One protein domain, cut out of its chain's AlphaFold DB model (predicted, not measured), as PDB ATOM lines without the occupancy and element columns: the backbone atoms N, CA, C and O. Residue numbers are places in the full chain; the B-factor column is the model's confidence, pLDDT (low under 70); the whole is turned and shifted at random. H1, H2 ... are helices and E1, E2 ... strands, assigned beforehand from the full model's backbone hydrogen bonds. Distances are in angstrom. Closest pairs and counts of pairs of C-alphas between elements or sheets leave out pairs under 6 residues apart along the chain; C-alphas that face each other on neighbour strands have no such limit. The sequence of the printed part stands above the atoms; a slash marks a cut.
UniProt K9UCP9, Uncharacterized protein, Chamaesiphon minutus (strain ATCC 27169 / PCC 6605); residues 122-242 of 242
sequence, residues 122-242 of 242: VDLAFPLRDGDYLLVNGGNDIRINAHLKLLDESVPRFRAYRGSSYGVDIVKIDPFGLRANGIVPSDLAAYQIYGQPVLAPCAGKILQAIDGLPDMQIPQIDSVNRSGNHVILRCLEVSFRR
ATOM      1  N   VAL A 122     113.354  88.768  91.303       84.62
ATOM      2  CA  VAL A 122     112.969  88.996  89.905       84.62
ATOM      3  C   VAL A 122     114.233  89.295  89.104       84.62
ATOM      4  O   VAL A 122     114.944  90.244  89.435       84.62
ATOM      5  N   ASP A 123     114.513  88.515  88.061       87.00
ATOM      6  CA  ASP A 123     115.601  88.832  87.134       87.00
ATOM      7  C   ASP A 123     115.135  89.913  86.148       87.00
ATOM      8  O   ASP A 123     114.162  89.728  85.411       87.00
ATOM      9  N   LEU A 124     115.796  91.068  86.181       90.88
ATOM     10  CA  LEU A 124     115.478  92.241  85.370       90.88
ATOM     11  C   LEU A 124     116.692  92.597  84.516       90.88
ATOM     12  O   LEU A 124     117.813  92.689  85.019       90.88
ATOM     13  N   ALA A 125     116.465  92.854  83.229       93.25
ATOM     14  CA  ALA A 125     117.510  93.367  82.360       93.25
ATOM     15  C   ALA A 125     117.904  94.787  82.787       93.25
ATOM     16  O   ALA A 125     117.061  95.599  83.178       93.25
ATOM     17  N   PHE A 126     119.193  95.105  82.679       94.56
ATOM     18  CA  PHE A 126     119.677  96.453  82.945       94.56
ATOM     19  C   PHE A 126     119.057  97.444  81.932       94.56
ATOM     20  O   PHE A 126     119.124  97.189  80.726       94.56
ATOM     21  N   PRO A 127     118.431  98.552  82.382       95.31
ATOM     22  CA  PRO A 127     117.572  99.373  81.525       95.31
ATOM     23  C   PRO A 127     118.330 100.398  80.667       95.31
ATOM     24  O   PRO A 127     117.712 101.081  79.856       95.31
ATOM     25  N   LEU A 128     119.648 100.536  80.832       96.12
ATOM     26  CA  LEU A 128     120.480 101.477  80.077       96.12
ATOM     27  C   LEU A 128     121.443 100.704  79.167       96.12
ATOM     28  O   LEU A 128     121.852  99.589  79.487       96.12
ATOM     29  N   ARG A 129     121.812 101.284  78.022       91.12
ATOM     30  CA  ARG A 129     122.784 100.699  77.082       91.12
ATOM     31  C   ARG A 129     124.011 101.588  76.942       91.12
ATOM     32  O   ARG A 129     123.964 102.755  77.313       91.12
ATOM     33  N   ASP A 130     125.082 101.011  76.408       88.94
ATOM     34  CA  ASP A 130     126.265 101.710  75.899       88.94
ATOM     35  C   ASP A 130     126.931 102.681  76.892       88.94
ATOM     36  O   ASP A 130     126.546 103.845  77.036       88.94
ATOM     37  N   GLY A 131     127.991 102.211  77.549       93.00
ATOM     38  CA  GLY A 131     128.841 103.008  78.433       93.00
ATOM     39  C   GLY A 131     128.928 102.449  79.848       93.00
ATOM     40  O   GLY A 131     128.383 101.387  80.149       93.00
ATOM     41  N   ASP A 132     129.610 103.204  80.703       95.44
ATOM     42  CA  ASP A 132     129.877 102.827  82.084       95.44
ATOM     43  C   ASP A 132     128.931 103.551  83.044       95.44
ATOM     44  O   ASP A 132     128.599 104.731  82.880       95.44
ATOM     45  N   TYR A 133     128.496 102.824  84.071       96.25
ATOM     46  CA  TYR A 133     127.498 103.288  85.024       96.25
ATOM     47  C   TYR A 133     127.943 103.000  86.456       96.25
ATOM     48  O   TYR A 133     128.469 101.927  86.752       96.25
ATOM     49  N   LEU A 134     127.683 103.944  87.360       94.94
ATOM     50  CA  LEU A 134     127.795 103.740  88.800       94.94
ATOM     51  C   LEU A 134     126.409 103.542  89.406       94.94
ATOM     52  O   LEU A 134     125.473 104.295  89.126       94.94
ATOM     53  N   LEU A 135     126.314 102.547  90.282       94.00
ATOM     54  CA  LEU A 135     125.170 102.341  91.155       94.00
ATOM     55  C   LEU A 135     125.413 103.115  92.454       94.00
ATOM     56  O   LEU A 135     126.283 102.756  93.243       94.00
ATOM     57  N   VAL A 136     124.675 104.205  92.636       92.88
ATOM     58  CA  VAL A 136     124.856 105.163  93.738       92.88
ATOM     59  C   VAL A 136     124.059 104.761  94.970       92.88
ATOM     60  O   VAL A 136     124.561 104.838  96.088       92.88
ATOM     61  N   ASN A 137     122.821 104.327  94.755       93.69
ATOM     62  CA  ASN A 137     122.012 103.655  95.758       93.69
ATOM     63  C   ASN A 137     121.603 102.313  95.179       93.69
ATOM     64  O   ASN A 137     120.990 102.259  94.113       93.69
ATOM     65  N   GLY A 138     121.958 101.236  95.867       91.19
ATOM     66  CA  GLY A 138     121.628  99.891  95.439       91.19
ATOM     67  C   GLY A 138     122.204  98.846  96.380       91.19
ATOM     68  O   GLY A 138     123.255  99.037  96.986       91.19
ATOM     69  N   GLY A 139     121.474  97.747  96.533       92.00
ATOM     70  CA  GLY A 139     121.740  96.730  97.544       92.00
ATOM     71  C   GLY A 139     120.624  96.638  98.579       92.00
ATOM     72  O   GLY A 139     119.607  97.332  98.500       92.00
ATOM     73  N   ASN A 140     120.825  95.738  99.534       91.88
ATOM     74  CA  ASN A 140     119.823  95.300 100.501       91.88
ATOM     75  C   ASN A 140     120.052  95.856 101.923       91.88
ATOM     76  O   ASN A 140     119.416  95.409 102.870       91.88
ATOM     77  N   ASP A 141     120.956  96.825 102.096       93.94
ATOM     78  CA  ASP A 141     121.187  97.496 103.382       93.94
ATOM     79  C   ASP A 141     121.105  99.018 103.236       93.94
ATOM     80  O   ASP A 141     121.566  99.597 102.249       93.94
ATOM     81  N   ILE A 142     120.529  99.674 104.246       93.88
ATOM     82  CA  ILE A 142     120.300 101.124 104.271       93.88
ATOM     83  C   ILE A 142     121.589 101.945 104.102       93.88
ATOM     84  O   ILE A 142     121.536 103.078 103.628       93.88
ATOM     85  N   ARG A 143     122.750 101.384 104.460       93.94
ATOM     86  CA  ARG A 143     124.064 102.040 104.339       93.94
ATOM     87  C   ARG A 143     124.491 102.299 102.900       93.94
ATOM     88  O   ARG A 143     125.278 103.210 102.667       93.94
ATOM     89  N   ILE A 144     124.011 101.481 101.965       94.38
ATOM     90  CA  ILE A 144     124.361 101.549 100.537       94.38
ATOM     91  C   ILE A 144     123.133 101.741  99.638       94.38
ATOM     92  O   ILE A 144     123.268 101.962  98.438       94.38
ATOM     93  N   ASN A 145     121.926 101.669 100.208       95.06
ATOM     94  CA  ASN A 145     120.682 101.961  99.516       95.06
ATOM     95  C   ASN A 145     119.729 102.774 100.403       95.06
ATOM     96  O   ASN A 145     118.948 102.224 101.184       95.06
ATOM     97  N   ALA A 146     119.754 104.099 100.249       93.69
ATOM     98  CA  ALA A 146     118.917 105.010 101.026       93.69
ATOM     99  C   ALA A 146     117.406 104.814 100.793       93.69
ATOM    100  O   ALA A 146     116.605 105.204 101.650       93.69
ATOM    101  N   HIS A 147     117.001 104.196  99.675       94.50
ATOM    102  CA  HIS A 147     115.593 103.937  99.359       94.50
ATOM    103  C   HIS A 147     114.920 103.017 100.378       94.50
ATOM    104  O   HIS A 147     113.737 103.200 100.673       94.50
ATOM    105  N   LEU A 148     115.676 102.119 101.020       94.88
ATOM    106  CA  LEU A 148     115.151 101.214 102.050       94.88
ATOM    107  C   LEU A 148     114.556 101.960 103.250       94.88
ATOM    108  O   LEU A 148     113.731 101.406 103.974       94.88
ATOM    109  N   LYS A 149     114.888 103.247 103.433       94.81
ATOM    110  CA  LYS A 149     114.269 104.109 104.447       94.81
ATOM    111  C   LYS A 149     112.748 104.181 104.303       94.81
ATOM    112  O   LYS A 149     112.051 104.385 105.291       94.81
ATOM    113  N   LEU A 150     112.229 104.014 103.087       94.19
ATOM    114  CA  LEU A 150     110.795 104.049 102.804       94.19
ATOM    115  C   LEU A 150     110.035 102.844 103.391       94.19
ATOM    116  O   LEU A 150     108.806 102.895 103.497       94.19
ATOM    117  N   LEU A 151     110.744 101.802 103.842       93.88
ATOM    118  CA  LEU A 151     110.161 100.679 104.579       93.88
ATOM    119  C   LEU A 151     109.797 101.036 106.026       93.88
ATOM    120  O   LEU A 151     108.956 100.354 106.609       93.88
ATOM    121  N   ASP A 152     110.362 102.106 106.597       94.25
ATOM    122  CA  ASP A 152     110.107 102.513 107.982       94.25
ATOM    123  C   ASP A 152     108.627 102.882 108.198       94.25
ATOM    124  O   ASP A 152     108.126 103.908 107.725       94.25
ATOM    125  N   GLU A 153     107.911 102.014 108.917       93.25
ATOM    126  CA  GLU A 153     106.482 102.160 109.203       93.25
ATOM    127  C   GLU A 153     106.188 103.286 110.200       93.25
ATOM    128  O   GLU A 153     105.073 103.813 110.218       93.25
ATOM    129  N   SER A 154     107.180 103.681 111.005       95.44
ATOM    130  CA  SER A 154     107.018 104.701 112.045       95.44
ATOM    131  C   SER A 154     106.826 106.110 111.476       95.44
ATOM    132  O   SER A 154     106.384 107.013 112.185       95.44
ATOM    133  N   VAL A 155     107.111 106.305 110.182       94.38
ATOM    134  CA  VAL A 155     107.029 107.594 109.492       94.38
ATOM    135  C   VAL A 155     105.859 107.580 108.493       94.38
ATOM    136  O   VAL A 155     106.015 107.134 107.352       94.38
ATOM    137  N   PRO A 156     104.681 108.141 108.839       93.25
ATOM    138  CA  PRO A 156     103.461 107.998 108.040       93.25
ATOM    139  C   PRO A 156     103.584 108.427 106.576       93.25
ATOM    140  O   PRO A 156     102.970 107.803 105.710       93.25
ATOM    141  N   ARG A 157     104.392 109.459 106.290       89.38
ATOM    142  CA  ARG A 157     104.596 109.982 104.928       89.38
ATOM    143  C   ARG A 157     105.289 108.999 103.981       89.38
ATOM    144  O   ARG A 157     105.168 109.171 102.775       89.38
ATOM    145  N   PHE A 158     106.017 107.999 104.486       92.00
ATOM    146  CA  PHE A 158     106.708 107.031 103.628       92.00
ATOM    147  C   PHE A 158     105.760 106.011 103.003       92.00
ATOM    148  O   PHE A 158     106.046 105.516 101.918       92.00
ATOM    149  N   ARG A 159     104.586 105.773 103.605       89.44
ATOM    150  CA  ARG A 159     103.586 104.830 103.076       89.44
ATOM    151  C   ARG A 159     103.189 105.126 101.629       89.44
ATOM    152  O   ARG A 159     103.072 104.193 100.844       89.44
ATOM    153  N   ALA A 160     103.059 106.402 101.268       88.44
ATOM    154  CA  ALA A 160     102.706 106.819  99.909       88.44
ATOM    155  C   ALA A 160     103.792 106.506  98.859       88.44
ATOM    156  O   ALA A 160     103.486 106.448  97.675       88.44
ATOM    157  N   TYR A 161     105.041 106.279  99.281       88.06
ATOM    158  CA  TYR A 161     106.200 106.099  98.398       88.06
ATOM    159  C   TYR A 161     106.853 104.719  98.537       88.06
ATOM    160  O   TYR A 161     107.922 104.476  97.984       88.06
ATOM    161  N   ARG A 162     106.215 103.778  99.246       89.50
ATOM    162  CA  ARG A 162     106.783 102.445  99.511       89.50
ATOM    163  C   ARG A 162     107.155 101.654  98.262       89.50
ATOM    164  O   ARG A 162     108.076 100.844  98.335       89.50
ATOM    165  N   GLY A 163     106.492 101.895  97.130       87.06
ATOM    166  CA  GLY A 163     106.826 101.249  95.855       87.06
ATOM    167  C   GLY A 163     108.271 101.491  95.404       87.06
ATOM    168  O   GLY A 163     108.832 100.662  94.698       87.06
ATOM    169  N   SER A 164     108.900 102.573  95.870       89.62
ATOM    170  CA  SER A 164     110.282 102.931  95.543       89.62
ATOM    171  C   SER A 164     111.309 102.406  96.549       89.62
ATOM    172  O   SER A 164     112.485 102.701  96.397       89.62
ATOM    173  N   SER A 165     110.913 101.631  97.569       91.88
ATOM    174  CA  SER A 165     111.822 101.227  98.661       91.88
ATOM    175  C   SER A 165     113.022 100.391  98.208       91.88
ATOM    176  O   SER A 165     114.065 100.408  98.851       91.88
ATOM    177  N   TYR A 166     112.876  99.673  97.094       90.38
ATOM    178  CA  TYR A 166     113.931  98.875  96.462       90.38
ATOM    179  C   TYR A 166     114.485  99.557  95.205       90.38
ATOM    180  O   TYR A 166     115.006  98.894  94.311       90.38
ATOM    181  N   GLY A 167     114.318 100.878  95.115       92.44
ATOM    182  CA  GLY A 167     114.831 101.687  94.022       92.44
ATOM    183  C   GLY A 167     116.349 101.599  93.912       92.44
ATOM    184  O   GLY A 167     117.052 101.309  94.884       92.44
ATOM    185  N   VAL A 168     116.832 101.859  92.700       94.50
ATOM    186  CA  VAL A 168     118.252 101.960  92.386       94.50
ATOM    187  C   VAL A 168     118.531 103.303  91.734       94.50
ATOM    188  O   VAL A 168     117.832 103.695  90.801       94.50
ATOM    189  N   ASP A 169     119.566 103.994  92.209       94.81
ATOM    190  CA  ASP A 169     120.033 105.232  91.587       94.81
ATOM    191  C   ASP A 169     121.229 104.913  90.700       94.81
ATOM    192  O   ASP A 169     122.276 104.479  91.186       94.81
ATOM    193  N   ILE A 170     121.079 105.138  89.398       96.12
ATOM    194  CA  ILE A 170     122.096 104.836  88.394       96.12
ATOM    195  C   ILE A 170     122.595 106.151  87.803       96.12
ATOM    196  O   ILE A 170     121.798 107.002  87.411       96.12
ATOM    197  N   VAL A 171     123.912 106.320  87.712       95.75
ATOM    198  CA  VAL A 171     124.532 107.472  87.047       95.75
ATOM    199  C   VAL A 171     125.466 106.988  85.950       95.75
ATOM    200  O   VAL A 171     126.261 106.079  86.168       95.75
ATOM    201  N   LYS A 172     125.382 107.594  84.764       97.19
ATOM    202  CA  LYS A 172     126.361 107.369  83.695       97.19
ATOM    203  C   LYS A 172     127.636 108.135  84.017       97.19
ATOM    204  O   LYS A 172     127.558 109.257  84.524       97.19
ATOM    205  N   ILE A 173     128.782 107.541  83.718       97.19
ATOM    206  CA  ILE A 173     130.094 108.157  83.898       97.19
ATOM    207  C   ILE A 173     130.878 108.163  82.591       97.19
ATOM    208  O   ILE A 173     130.644 107.354  81.695       97.19
ATOM    209  N   ASP A 174     131.799 109.111  82.487       95.44
ATOM    210  CA  ASP A 174     132.819 109.119  81.448       95.44
ATOM    211  C   ASP A 174     133.979 108.155  81.795       95.44
ATOM    212  O   ASP A 174     134.021 107.603  82.903       95.44
ATOM    213  N   PRO A 175     134.962 107.963  80.894       94.12
ATOM    214  CA  PRO A 175     136.116 107.097  81.153       94.12
ATOM    215  C   PRO A 175     136.984 107.504  82.357       94.12
ATOM    216  O   PRO A 175     137.763 106.690  82.852       94.12
ATOM    217  N   PHE A 176     136.871 108.743  82.848       93.75
ATOM    218  CA  PHE A 176     137.568 109.214  84.050       93.75
ATOM    219  C   PHE A 176     136.757 108.985  85.334       93.75
ATOM    220  O   PHE A 176     137.246 109.264  86.433       93.75
ATOM    221  N   GLY A 177     135.537 108.453  85.218       94.81
ATOM    222  CA  GLY A 177     134.631 108.218  86.333       94.81
ATOM    223  C   GLY A 177     133.812 109.442  86.737       94.81
ATOM    224  O   GLY A 177     133.284 109.466  87.848       94.81
ATOM    225  N   LEU A 178     133.715 110.464  85.882       95.06
ATOM    226  CA  LEU A 178     132.953 111.681  86.151       95.06
ATOM    227  C   LEU A 178     131.546 111.575  85.564       95.06
ATOM    228  O   LEU A 178     131.358 111.268  84.389       95.06
ATOM    229  N   ARG A 179     130.533 111.898  86.374       95.19
ATOM    230  CA  ARG A 179     129.127 111.912  85.923       95.19
ATOM    231  C   ARG A 179     128.747 113.130  85.077       95.19
ATOM    232  O   ARG A 179     127.658 113.159  84.503       95.19
ATOM    233  N   ALA A 180     129.569 114.180  85.108       95.44
ATOM    234  CA  ALA A 180     129.260 115.477  84.522       95.44
ATOM    235  C   ALA A 180     130.511 116.332  84.309       95.44
ATOM    236  O   ALA A 180     131.518 116.144  84.995       95.44
ATOM    237  N   ASN A 181     130.404 117.336  83.437       93.38
ATOM    238  CA  ASN A 181     131.394 118.404  83.336       93.38
ATOM    239  C   ASN A 181     131.213 119.416  84.485       93.38
ATOM    240  O   ASN A 181     130.476 120.396  84.373       93.38
ATOM    241  N   GLY A 182     131.856 119.138  85.621       90.81
ATOM    242  CA  GLY A 182     131.782 119.935  86.847       90.81
ATOM    243  C   GLY A 182     131.163 119.177  88.026       90.81
ATOM    244  O   GLY A 182     130.689 118.051  87.901       90.81
ATOM    245  N   ILE A 183     131.165 119.797  89.210       89.00
ATOM    246  CA  ILE A 183     130.704 119.141  90.451       89.00
ATOM    247  C   ILE A 183     129.166 119.105  90.512       89.00
ATOM    248  O   ILE A 183     128.553 118.068  90.797       89.00
ATOM    249  N   VAL A 184     128.537 120.255  90.250       91.62
ATOM    250  CA  VAL A 184     127.079 120.466  90.297       91.62
ATOM    251  C   VAL A 184     126.661 121.480  89.220       91.62
ATOM    252  O   VAL A 184     126.199 122.568  89.565       91.62
ATOM    253  N   PRO A 185     126.905 121.204  87.925       93.94
ATOM    254  CA  PRO A 185     126.421 122.090  86.873       93.94
ATOM    255  C   PRO A 185     124.892 122.215  86.933       93.94
ATOM    256  O   PRO A 185     124.192 121.249  87.226       93.94
ATOM    257  N   SER A 186     124.375 123.420  86.685       93.56
ATOM    258  CA  SER A 186     122.929 123.676  86.623       93.56
ATOM    259  C   SER A 186     122.307 123.192  85.314       93.56
ATOM    260  O   SER A 186     121.124 122.860  85.285       93.56
ATOM    261  N   ASP A 187     123.109 123.160  84.247       93.69
ATOM    262  CA  ASP A 187     122.731 122.655  82.931       93.69
ATOM    263  C   ASP A 187     122.687 121.121  82.926       93.69
ATOM    264  O   ASP A 187     123.652 120.448  83.295       93.69
ATOM    265  N   LEU A 188     121.558 120.573  82.480       94.62
ATOM    266  CA  LEU A 188     121.331 119.136  82.391       94.62
ATOM    267  C   LEU A 188     122.193 118.485  81.310       94.62
ATOM    268  O   LEU A 188     122.675 117.372  81.515       94.62
ATOM    269  N   ALA A 189     122.472 119.192  80.212       95.25
ATOM    270  CA  ALA A 189     123.305 118.679  79.127       95.25
ATOM    271  C   ALA A 189     124.766 118.443  79.548       95.25
ATOM    272  O   ALA A 189     125.496 117.715  78.877       95.25
ATOM    273  N   ALA A 190     125.193 118.998  80.686       96.12
ATOM    274  CA  ALA A 190     126.506 118.728  81.256       96.12
ATOM    275  C   ALA A 190     126.621 117.330  81.896       96.12
ATOM    276  O   ALA A 190     127.735 116.922  82.231       96.12
ATOM    277  N   TYR A 191     125.509 116.614  82.100       96.06
ATOM    278  CA  TYR A 191     125.470 115.285  82.713       96.06
ATOM    279  C   TYR A 191     125.487 114.174  81.671       96.06
ATOM    280  O   TYR A 191     124.659 114.152  80.766       96.06
ATOM    281  N   GLN A 192     126.346 113.172  81.875       96.50
ATOM    282  CA  GLN A 192     126.505 112.057  80.932       96.50
ATOM    283  C   GLN A 192     125.206 111.260  80.731       96.50
ATOM    284  O   GLN A 192     124.970 110.704  79.662       96.50
ATOM    285  N   ILE A 193     124.355 111.189  81.760       96.31
ATOM    286  CA  ILE A 193     123.099 110.429  81.712       96.31
ATOM    287  C   ILE A 193     121.952 111.185  81.023       96.31
ATOM    288  O   ILE A 193     120.935 110.576  80.696       96.31
ATOM    289  N   TYR A 194     122.083 112.495  80.801       95.94
ATOM    290  CA  TYR A 194     120.999 113.287  80.228       95.94
ATOM    291  C   TYR A 194     120.730 112.888  78.769       95.94
ATOM    292  O   TYR A 194     121.652 112.633  77.993       95.94
ATOM    293  N   GLY A 195     119.448 112.773  78.412       94.06
ATOM    294  CA  GLY A 195     119.000 112.338  77.084       94.06
ATOM    295  C   GLY A 195     119.254 110.861  76.750       94.06
ATOM    296  O   GLY A 195     118.988 110.447  75.624       94.06
ATOM    297  N   GLN A 196     119.766 110.053  77.687       95.94
ATOM    298  CA  GLN A 196     120.006 108.632  77.432       95.94
ATOM    299  C   GLN A 196     118.689 107.841  77.393       95.94
ATOM    300  O   GLN A 196     117.814 108.060  78.237       95.94
ATOM    301  N   PRO A 197     118.532 106.897  76.447       95.50
ATOM    302  CA  PRO A 197     117.332 106.078  76.367       95.50
ATOM    303  C   PRO A 197     117.235 105.128  77.566       95.50
ATOM    304  O   PRO A 197     118.201 104.449  77.917       95.50
ATOM    305  N   VAL A 198     116.038 105.039  78.145       95.38
ATOM    306  CA  VAL A 198     115.691 104.061  79.182       95.38
ATOM    307  C   VAL A 198     114.822 102.984  78.551       95.38
ATOM    308  O   VAL A 198     113.756 103.266  78.004       95.38
ATOM    309  N   LEU A 199     115.286 101.742  78.606       95.69
ATOM    310  CA  LEU A 199     114.611 100.590  78.026       95.69
ATOM    311  C   LEU A 199     113.827  99.823  79.083       95.69
ATOM    312  O   LEU A 199     114.184  99.798  80.262       95.69
ATOM    313  N   ALA A 200     112.765  99.152  78.642       95.25
ATOM    314  CA  ALA A 200     112.010  98.266  79.511       95.25
ATOM    315  C   ALA A 200     112.914  97.113  80.000       95.25
ATOM    316  O   ALA A 200     113.514  96.424  79.172       95.25
ATOM    317  N   PRO A 201     112.992  96.862  81.320       93.81
ATOM    318  CA  PRO A 201     113.850  95.823  81.886       93.81
ATOM    319  C   PRO A 201     113.278  94.403  81.711       93.81
ATOM    320  O   PRO A 201     113.935  93.422  82.040       93.81
ATOM    321  N   CYS A 202     112.041  94.274  81.230       94.31
ATOM    322  CA  CYS A 202     111.364  93.004  80.982       94.31
ATOM    323  C   CYS A 202     110.259  93.191  79.928       94.31
ATOM    324  O   CYS A 202     109.772  94.305  79.709       94.31
ATOM    325  N   ALA A 203     109.814  92.091  79.314       93.50
ATOM    326  CA  ALA A 203     108.584  92.087  78.529       93.50
ATOM    327  C   ALA A 203     107.371  92.226  79.463       93.50
ATOM    328  O   ALA A 203     107.248  91.510  80.461       93.50
ATOM    329  N   GLY A 204     106.465  93.152  79.152       93.00
ATOM    330  CA  GLY A 204     105.417  93.533  80.087       93.00
ATOM    331  C   GLY A 204     104.318  94.402  79.496       93.00
ATOM    332  O   GLY A 204     104.351  94.790  78.330       93.00
ATOM    333  N   LYS A 205     103.345  94.736  80.343       95.56
ATOM    334  CA  LYS A 205     102.294  95.712  80.052       95.56
ATOM    335  C   LYS A 205     102.578  97.009  80.800       95.56
ATOM    336  O   LYS A 205     102.752  96.988  82.019       95.56
ATOM    337  N   ILE A 206     102.564  98.135  80.091       96.56
ATOM    338  CA  ILE A 206     102.582  99.462  80.713       96.56
ATOM    339  C   ILE A 206     101.259  99.650  81.463       96.56
ATOM    340  O   ILE A 206     100.179  99.533  80.882       96.56
ATOM    341  N   LEU A 207     101.352  99.888  82.768       96.00
ATOM    342  CA  LEU A 207     100.214 100.186  83.634       96.00
ATOM    343  C   LEU A 207      99.971 101.690  83.742       96.00
ATOM    344  O   LEU A 207      98.826 102.112  83.864       96.00
ATOM    345  N   GLN A 208     101.044 102.481  83.709       95.31
ATOM    346  CA  GLN A 208     100.992 103.933  83.789       95.31
ATOM    347  C   GLN A 208     102.200 104.528  83.068       95.31
ATOM    348  O   GLN A 208     103.303 103.995  83.167       95.31
ATOM    349  N   ALA A 209     101.990 105.642  82.378       96.88
ATOM    350  CA  ALA A 209     103.043 106.500  81.859       96.88
ATOM    351  C   ALA A 209     102.649 107.943  82.183       96.88
ATOM    352  O   ALA A 209     101.541 108.358  81.851       96.88
ATOM    353  N   ILE A 210     103.524 108.650  82.892       95.50
ATOM    354  CA  ILE A 210     103.380 110.066  83.227       95.50
ATOM    355  C   ILE A 210     104.531 110.809  82.560       95.50
ATOM    356  O   ILE A 210     105.697 110.484  82.799       95.50
ATOM    357  N   ASP A 211     104.192 111.793  81.738       95.50
ATOM    358  CA  ASP A 211     105.117 112.636  80.990       95.50
ATOM    359  C   ASP A 211     104.706 114.121  81.063       95.50
ATOM    360  O   ASP A 211     103.784 114.505  81.787       95.50
ATOM    361  N   GLY A 212     105.434 114.976  80.339       93.69
ATOM    362  CA  GLY A 212     105.107 116.396  80.188       93.69
ATOM    363  C   GLY A 212     105.491 117.297  81.365       93.69
ATOM    364  O   GLY A 212     105.338 118.515  81.252       93.69
ATOM    365  N   LEU A 213     106.027 116.757  82.468       94.81
ATOM    366  CA  LEU A 213     106.615 117.590  83.521       94.81
ATOM    367  C   LEU A 213     107.916 118.226  83.009       94.81
ATOM    368  O   LEU A 213     108.709 117.528  82.366       94.81
ATOM    369  N   PRO A 214     108.149 119.521  83.286       93.00
ATOM    370  CA  PRO A 214     109.332 120.219  82.812       93.00
ATOM    371  C   PRO A 214     110.601 119.688  83.481       93.00
ATOM    372  O   PRO A 214     110.610 119.321  84.658       93.00
ATOM    373  N   ASP A 215     111.691 119.722  82.724       92.12
ATOM    374  CA  ASP A 215     113.029 119.460  83.230       92.12
ATOM    375  C   ASP A 215     113.411 120.480  84.315       92.12
ATOM    376  O   ASP A 215     113.300 121.696  84.132       92.12
ATOM    377  N   MET A 216     113.885 119.983  85.459       90.62
ATOM    378  CA  MET A 216     114.293 120.822  86.586       90.62
ATOM    379  C   MET A 216     115.766 121.213  86.460       90.62
ATOM    380  O   MET A 216     116.627 120.355  86.272       90.62
ATOM    381  N   GLN A 217     116.087 122.495  86.645       90.31
ATOM    382  CA  GLN A 217     117.484 122.921  86.764       90.31
ATOM    383  C   GLN A 217     118.081 122.415  88.076       90.31
ATOM    384  O   GLN A 217     117.500 122.602  89.143       90.31
ATOM    385  N   ILE A 218     119.272 121.825  88.037       90.12
ATOM    386  CA  ILE A 218     119.929 121.340  89.256       90.12
ATOM    387  C   ILE A 218     120.385 122.544  90.102       90.12
ATOM    388  O   ILE A 218     120.985 123.471  89.554       90.12
ATOM    389  N   PRO A 219     120.145 122.566  91.435       89.62
ATOM    390  CA  PRO A 219     119.650 121.490  92.309       89.62
ATOM    391  C   PRO A 219     118.167 121.623  92.722       89.62
ATOM    392  O   PRO A 219     117.801 121.219  93.826       89.62
ATOM    393  N   GLN A 220     117.322 122.239  91.899       89.88
ATOM    394  CA  GLN A 220     115.896 122.395  92.190       89.88
ATOM    395  C   GLN A 220     115.191 121.030  92.192       89.88
ATOM    396  O   GLN A 220     115.512 120.144  91.403       89.88
ATOM    397  N   ILE A 221     114.228 120.858  93.099       86.62
ATOM    398  CA  ILE A 221     113.481 119.608  93.287       86.62
ATOM    399  C   ILE A 221     111.992 119.942  93.286       86.62
ATOM    400  O   ILE A 221     111.564 120.823  94.034       86.62
ATOM    401  N   ASP A 222     111.198 119.206  92.506       90.56
ATOM    402  CA  ASP A 222     109.742 119.262  92.620       90.56
ATOM    403  C   ASP A 222     109.292 118.463  93.853       90.56
ATOM    404  O   ASP A 222     109.296 117.231  93.892       90.56
ATOM    405  N   SER A 223     108.934 119.189  94.912       87.12
ATOM    406  CA  SER A 223     108.490 118.582  96.169       87.12
ATOM    407  C   SER A 223     107.049 118.054  96.131       87.12
ATOM    408  O   SER A 223     106.687 117.273  97.023       87.12
ATOM    409  N   VAL A 224     106.270 118.469  95.123       87.94
ATOM    410  CA  VAL A 224     104.870 118.098  94.893       87.94
ATOM    411  C   VAL A 224     104.817 116.841  94.025       87.94
ATOM    412  O   VAL A 224     104.298 115.821  94.475       87.94
ATOM    413  N   ASN A 225     105.436 116.862  92.840       89.00
ATOM    414  CA  ASN A 225     105.477 115.723  91.911       89.00
ATOM    415  C   ASN A 225     106.784 114.929  92.040       89.00
ATOM    416  O   ASN A 225     107.565 114.811  91.100       89.00
ATOM    417  N   ARG A 226     107.028 114.349  93.220       86.94
ATOM    418  CA  ARG A 226     108.319 113.707  93.548       86.94
ATOM    419  C   ARG A 226     108.719 112.540  92.646       86.94
ATOM    420  O   ARG A 226     109.907 112.272  92.521       86.94
ATOM    421  N   SER A 227     107.750 111.837  92.063       87.62
ATOM    422  CA  SER A 227     108.019 110.731  91.136       87.62
ATOM    423  C   SER A 227     108.478 111.211  89.755       87.62
ATOM    424  O   SER A 227     109.000 110.406  88.993       87.62
ATOM    425  N   GLY A 228     108.281 112.495  89.430       91.88
ATOM    426  CA  GLY A 228     108.614 113.070  88.128       91.88
ATOM    427  C   GLY A 228     107.929 112.362  86.956       91.88
ATOM    428  O   GLY A 228     106.907 111.689  87.121       91.88
ATOM    429  N   ASN A 229     108.506 112.524  85.764       94.88
ATOM    430  CA  ASN A 229     108.138 111.740  84.587       94.88
ATOM    431  C   ASN A 229     108.557 110.278  84.816       94.88
ATOM    432  O   ASN A 229     109.712 110.016  85.155       94.88
ATOM    433  N   HIS A 230     107.637 109.325  84.657       94.75
ATOM    434  CA  HIS A 230     107.898 107.918  84.973       94.75
ATOM    435  C   HIS A 230     106.975 106.953  84.226       94.75
ATOM    436  O   HIS A 230     105.895 107.308  83.755       94.75
ATOM    437  N   VAL A 231     107.391 105.686  84.173       95.62
ATOM    438  CA  VAL A 231     106.608 104.577  83.621       95.62
ATOM    439  C   VAL A 231     106.507 103.469  84.664       95.62
ATOM    440  O   VAL A 231     107.513 103.047  85.231       95.62
ATOM    441  N   ILE A 232     105.293 102.969  84.892       94.50
ATOM    442  CA  ILE A 232     105.031 101.770  85.690       94.50
ATOM    443  C   ILE A 232     104.655 100.649  84.735       94.50
ATOM    444  O   ILE A 232     103.695 100.762  83.972       94.50
ATOM    445  N   LEU A 233     105.388  99.544  84.804       94.50
ATOM    446  CA  LEU A 233     105.174  98.369  83.968       94.50
ATOM    447  C   LEU A 233     105.008  97.111  84.822       94.50
ATOM    448  O   LEU A 233     105.584  96.985  85.900       94.50
ATOM    449  N   ARG A 234     104.212  96.169  84.323       93.50
ATOM    450  CA  ARG A 234     104.049  94.829  84.893       93.50
ATOM    451  C   ARG A 234     104.686  93.810  83.960       93.50
ATOM    452  O   ARG A 234     104.208  93.664  82.837       93.50
ATOM    453  N   CYS A 235     105.714  93.103  84.426       91.81
ATOM    454  CA  CYS A 235     106.323  92.001  83.677       91.81
ATOM    455  C   CYS A 235     105.317  90.848  83.489       91.81
ATOM    456  O   CYS A 235     104.536  90.564  84.398       91.81
ATOM    457  N   LEU A 236     105.315  90.218  82.309       80.94
ATOM    458  CA  LEU A 236     104.419  89.097  81.972       80.94
ATOM    459  C   LEU A 236     104.928  87.761  82.526       80.94
ATOM    460  O   LEU A 236     104.144  86.984  83.064       80.94
ATOM    461  N   GLU A 237     106.237  87.534  82.440       69.69
ATOM    462  CA  GLU A 237     106.938  86.404  83.043       69.69
ATOM    463  C   GLU A 237     108.116  86.939  83.851       69.69
ATOM    464  O   GLU A 237     108.842  87.828  83.405       69.69
ATOM    465  N   VAL A 238     108.278  86.419  85.063       64.56
ATOM    466  CA  VAL A 238     109.413  86.734  85.923       64.56
ATOM    467  C   VAL A 238     110.219  85.458  86.101       64.56
ATOM    468  O   VAL A 238     109.769  84.525  86.765       64.56
ATOM    469  N   SER A 239     111.409  85.404  85.507       62.38
ATOM    470  CA  SER A 239     112.394  84.389  85.862       62.38
ATOM    471  C   SER A 239     112.976  84.729  87.230       62.38
ATOM    472  O   SER A 239     113.389  85.863  87.476       62.38
ATOM    473  N   PHE A 240     113.006  83.746  88.125       62.53
ATOM    474  CA  PHE A 240     113.642  83.892  89.427       62.53
ATOM    475  C   PHE A 240     115.084  83.398  89.360       62.53
ATOM    476  O   PHE A 240     115.332  82.277  88.906       62.53
ATOM    477  N   ARG A 241     116.033  84.199  89.855       57.31
ATOM    478  CA  ARG A 241     117.369  83.679  90.180       57.31
ATOM    479  C   ARG A 241     117.267  82.828  91.447       57.31
ATOM    480  O   ARG A 241     116.681  83.278  92.431       57.31
ATOM    481  N   ARG A 242     117.791  81.599  91.384       45.78
ATOM    482  CA  ARG A 242     118.042  80.760  92.566       45.78
ATOM    483  C   ARG A 242     119.302  81.216  93.281       45.78
ATOM    484  O   ARG A 242     120.241  81.635  92.567       45.78
TER     485      ARG A 242
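What this domain is: This is residues 122 to 242 of the 242 residues of an uncharacterized protein of Chamaesiphon minutus (strain ATCC 27169 / PCC 6605) (UniProt K9UCP9). What shape is this? It has little regular structure: two separate antiparallel strand pairs, E1-E2 and the hairpin E3-E4, with two short helices, H1 and H2, to one side and long loops. What is printed? 121 residues, mixed class, 39 of them in E1, H1, H2, E2, E3, E4 along the chain; only just compact, close to loose, radius of gyration of the C-alphas 16.0 A, spans 38 by 34 by 33 A.

How they stand to each other: How do strands pair? E1, residues 132 to 137, and E2, residues 169 to 173, are antiparallel at 150 degrees, N 134 and O 171 within hydrogen-bond range at 2.8 A. E3, residues 204 to 210, and E4, residues 230 to 235, form an antiparallel hairpin at 164 degrees, N 205 and O 234 within hydrogen-bond range at 2.8 A. How do helices sit? H1, residues 146 to 151, and H2, residues 156 to 164, touch, closest C-alphas Leu 150 and Phe 158 at 5.1 A, at a steep tilt of 61 degrees, opposite ways. O i to N i+4 pairs within hydrogen-bond range are 0 of 2 in H1 and 1 of 5 in H2; O i to N i+3, 3 of 3 and 3 of 6.

Where its parts are: Where does E1 begin? C-alpha 132 is at (129.877, 102.827, 82.084); E1 is 15.8 A long. Where does E4 end? C-alpha 235 is at (106.323, 92.001, 83.677); E4 is 16.0 A and E3 17.0 A long.

The domain as a whole: Which links are long? E2 to E3, 30 residues, and E3 to E4, 19 residues. Is confidence low anywhere? Residues 237 to 242 have pLDDT under 70, and the printed part has no cut.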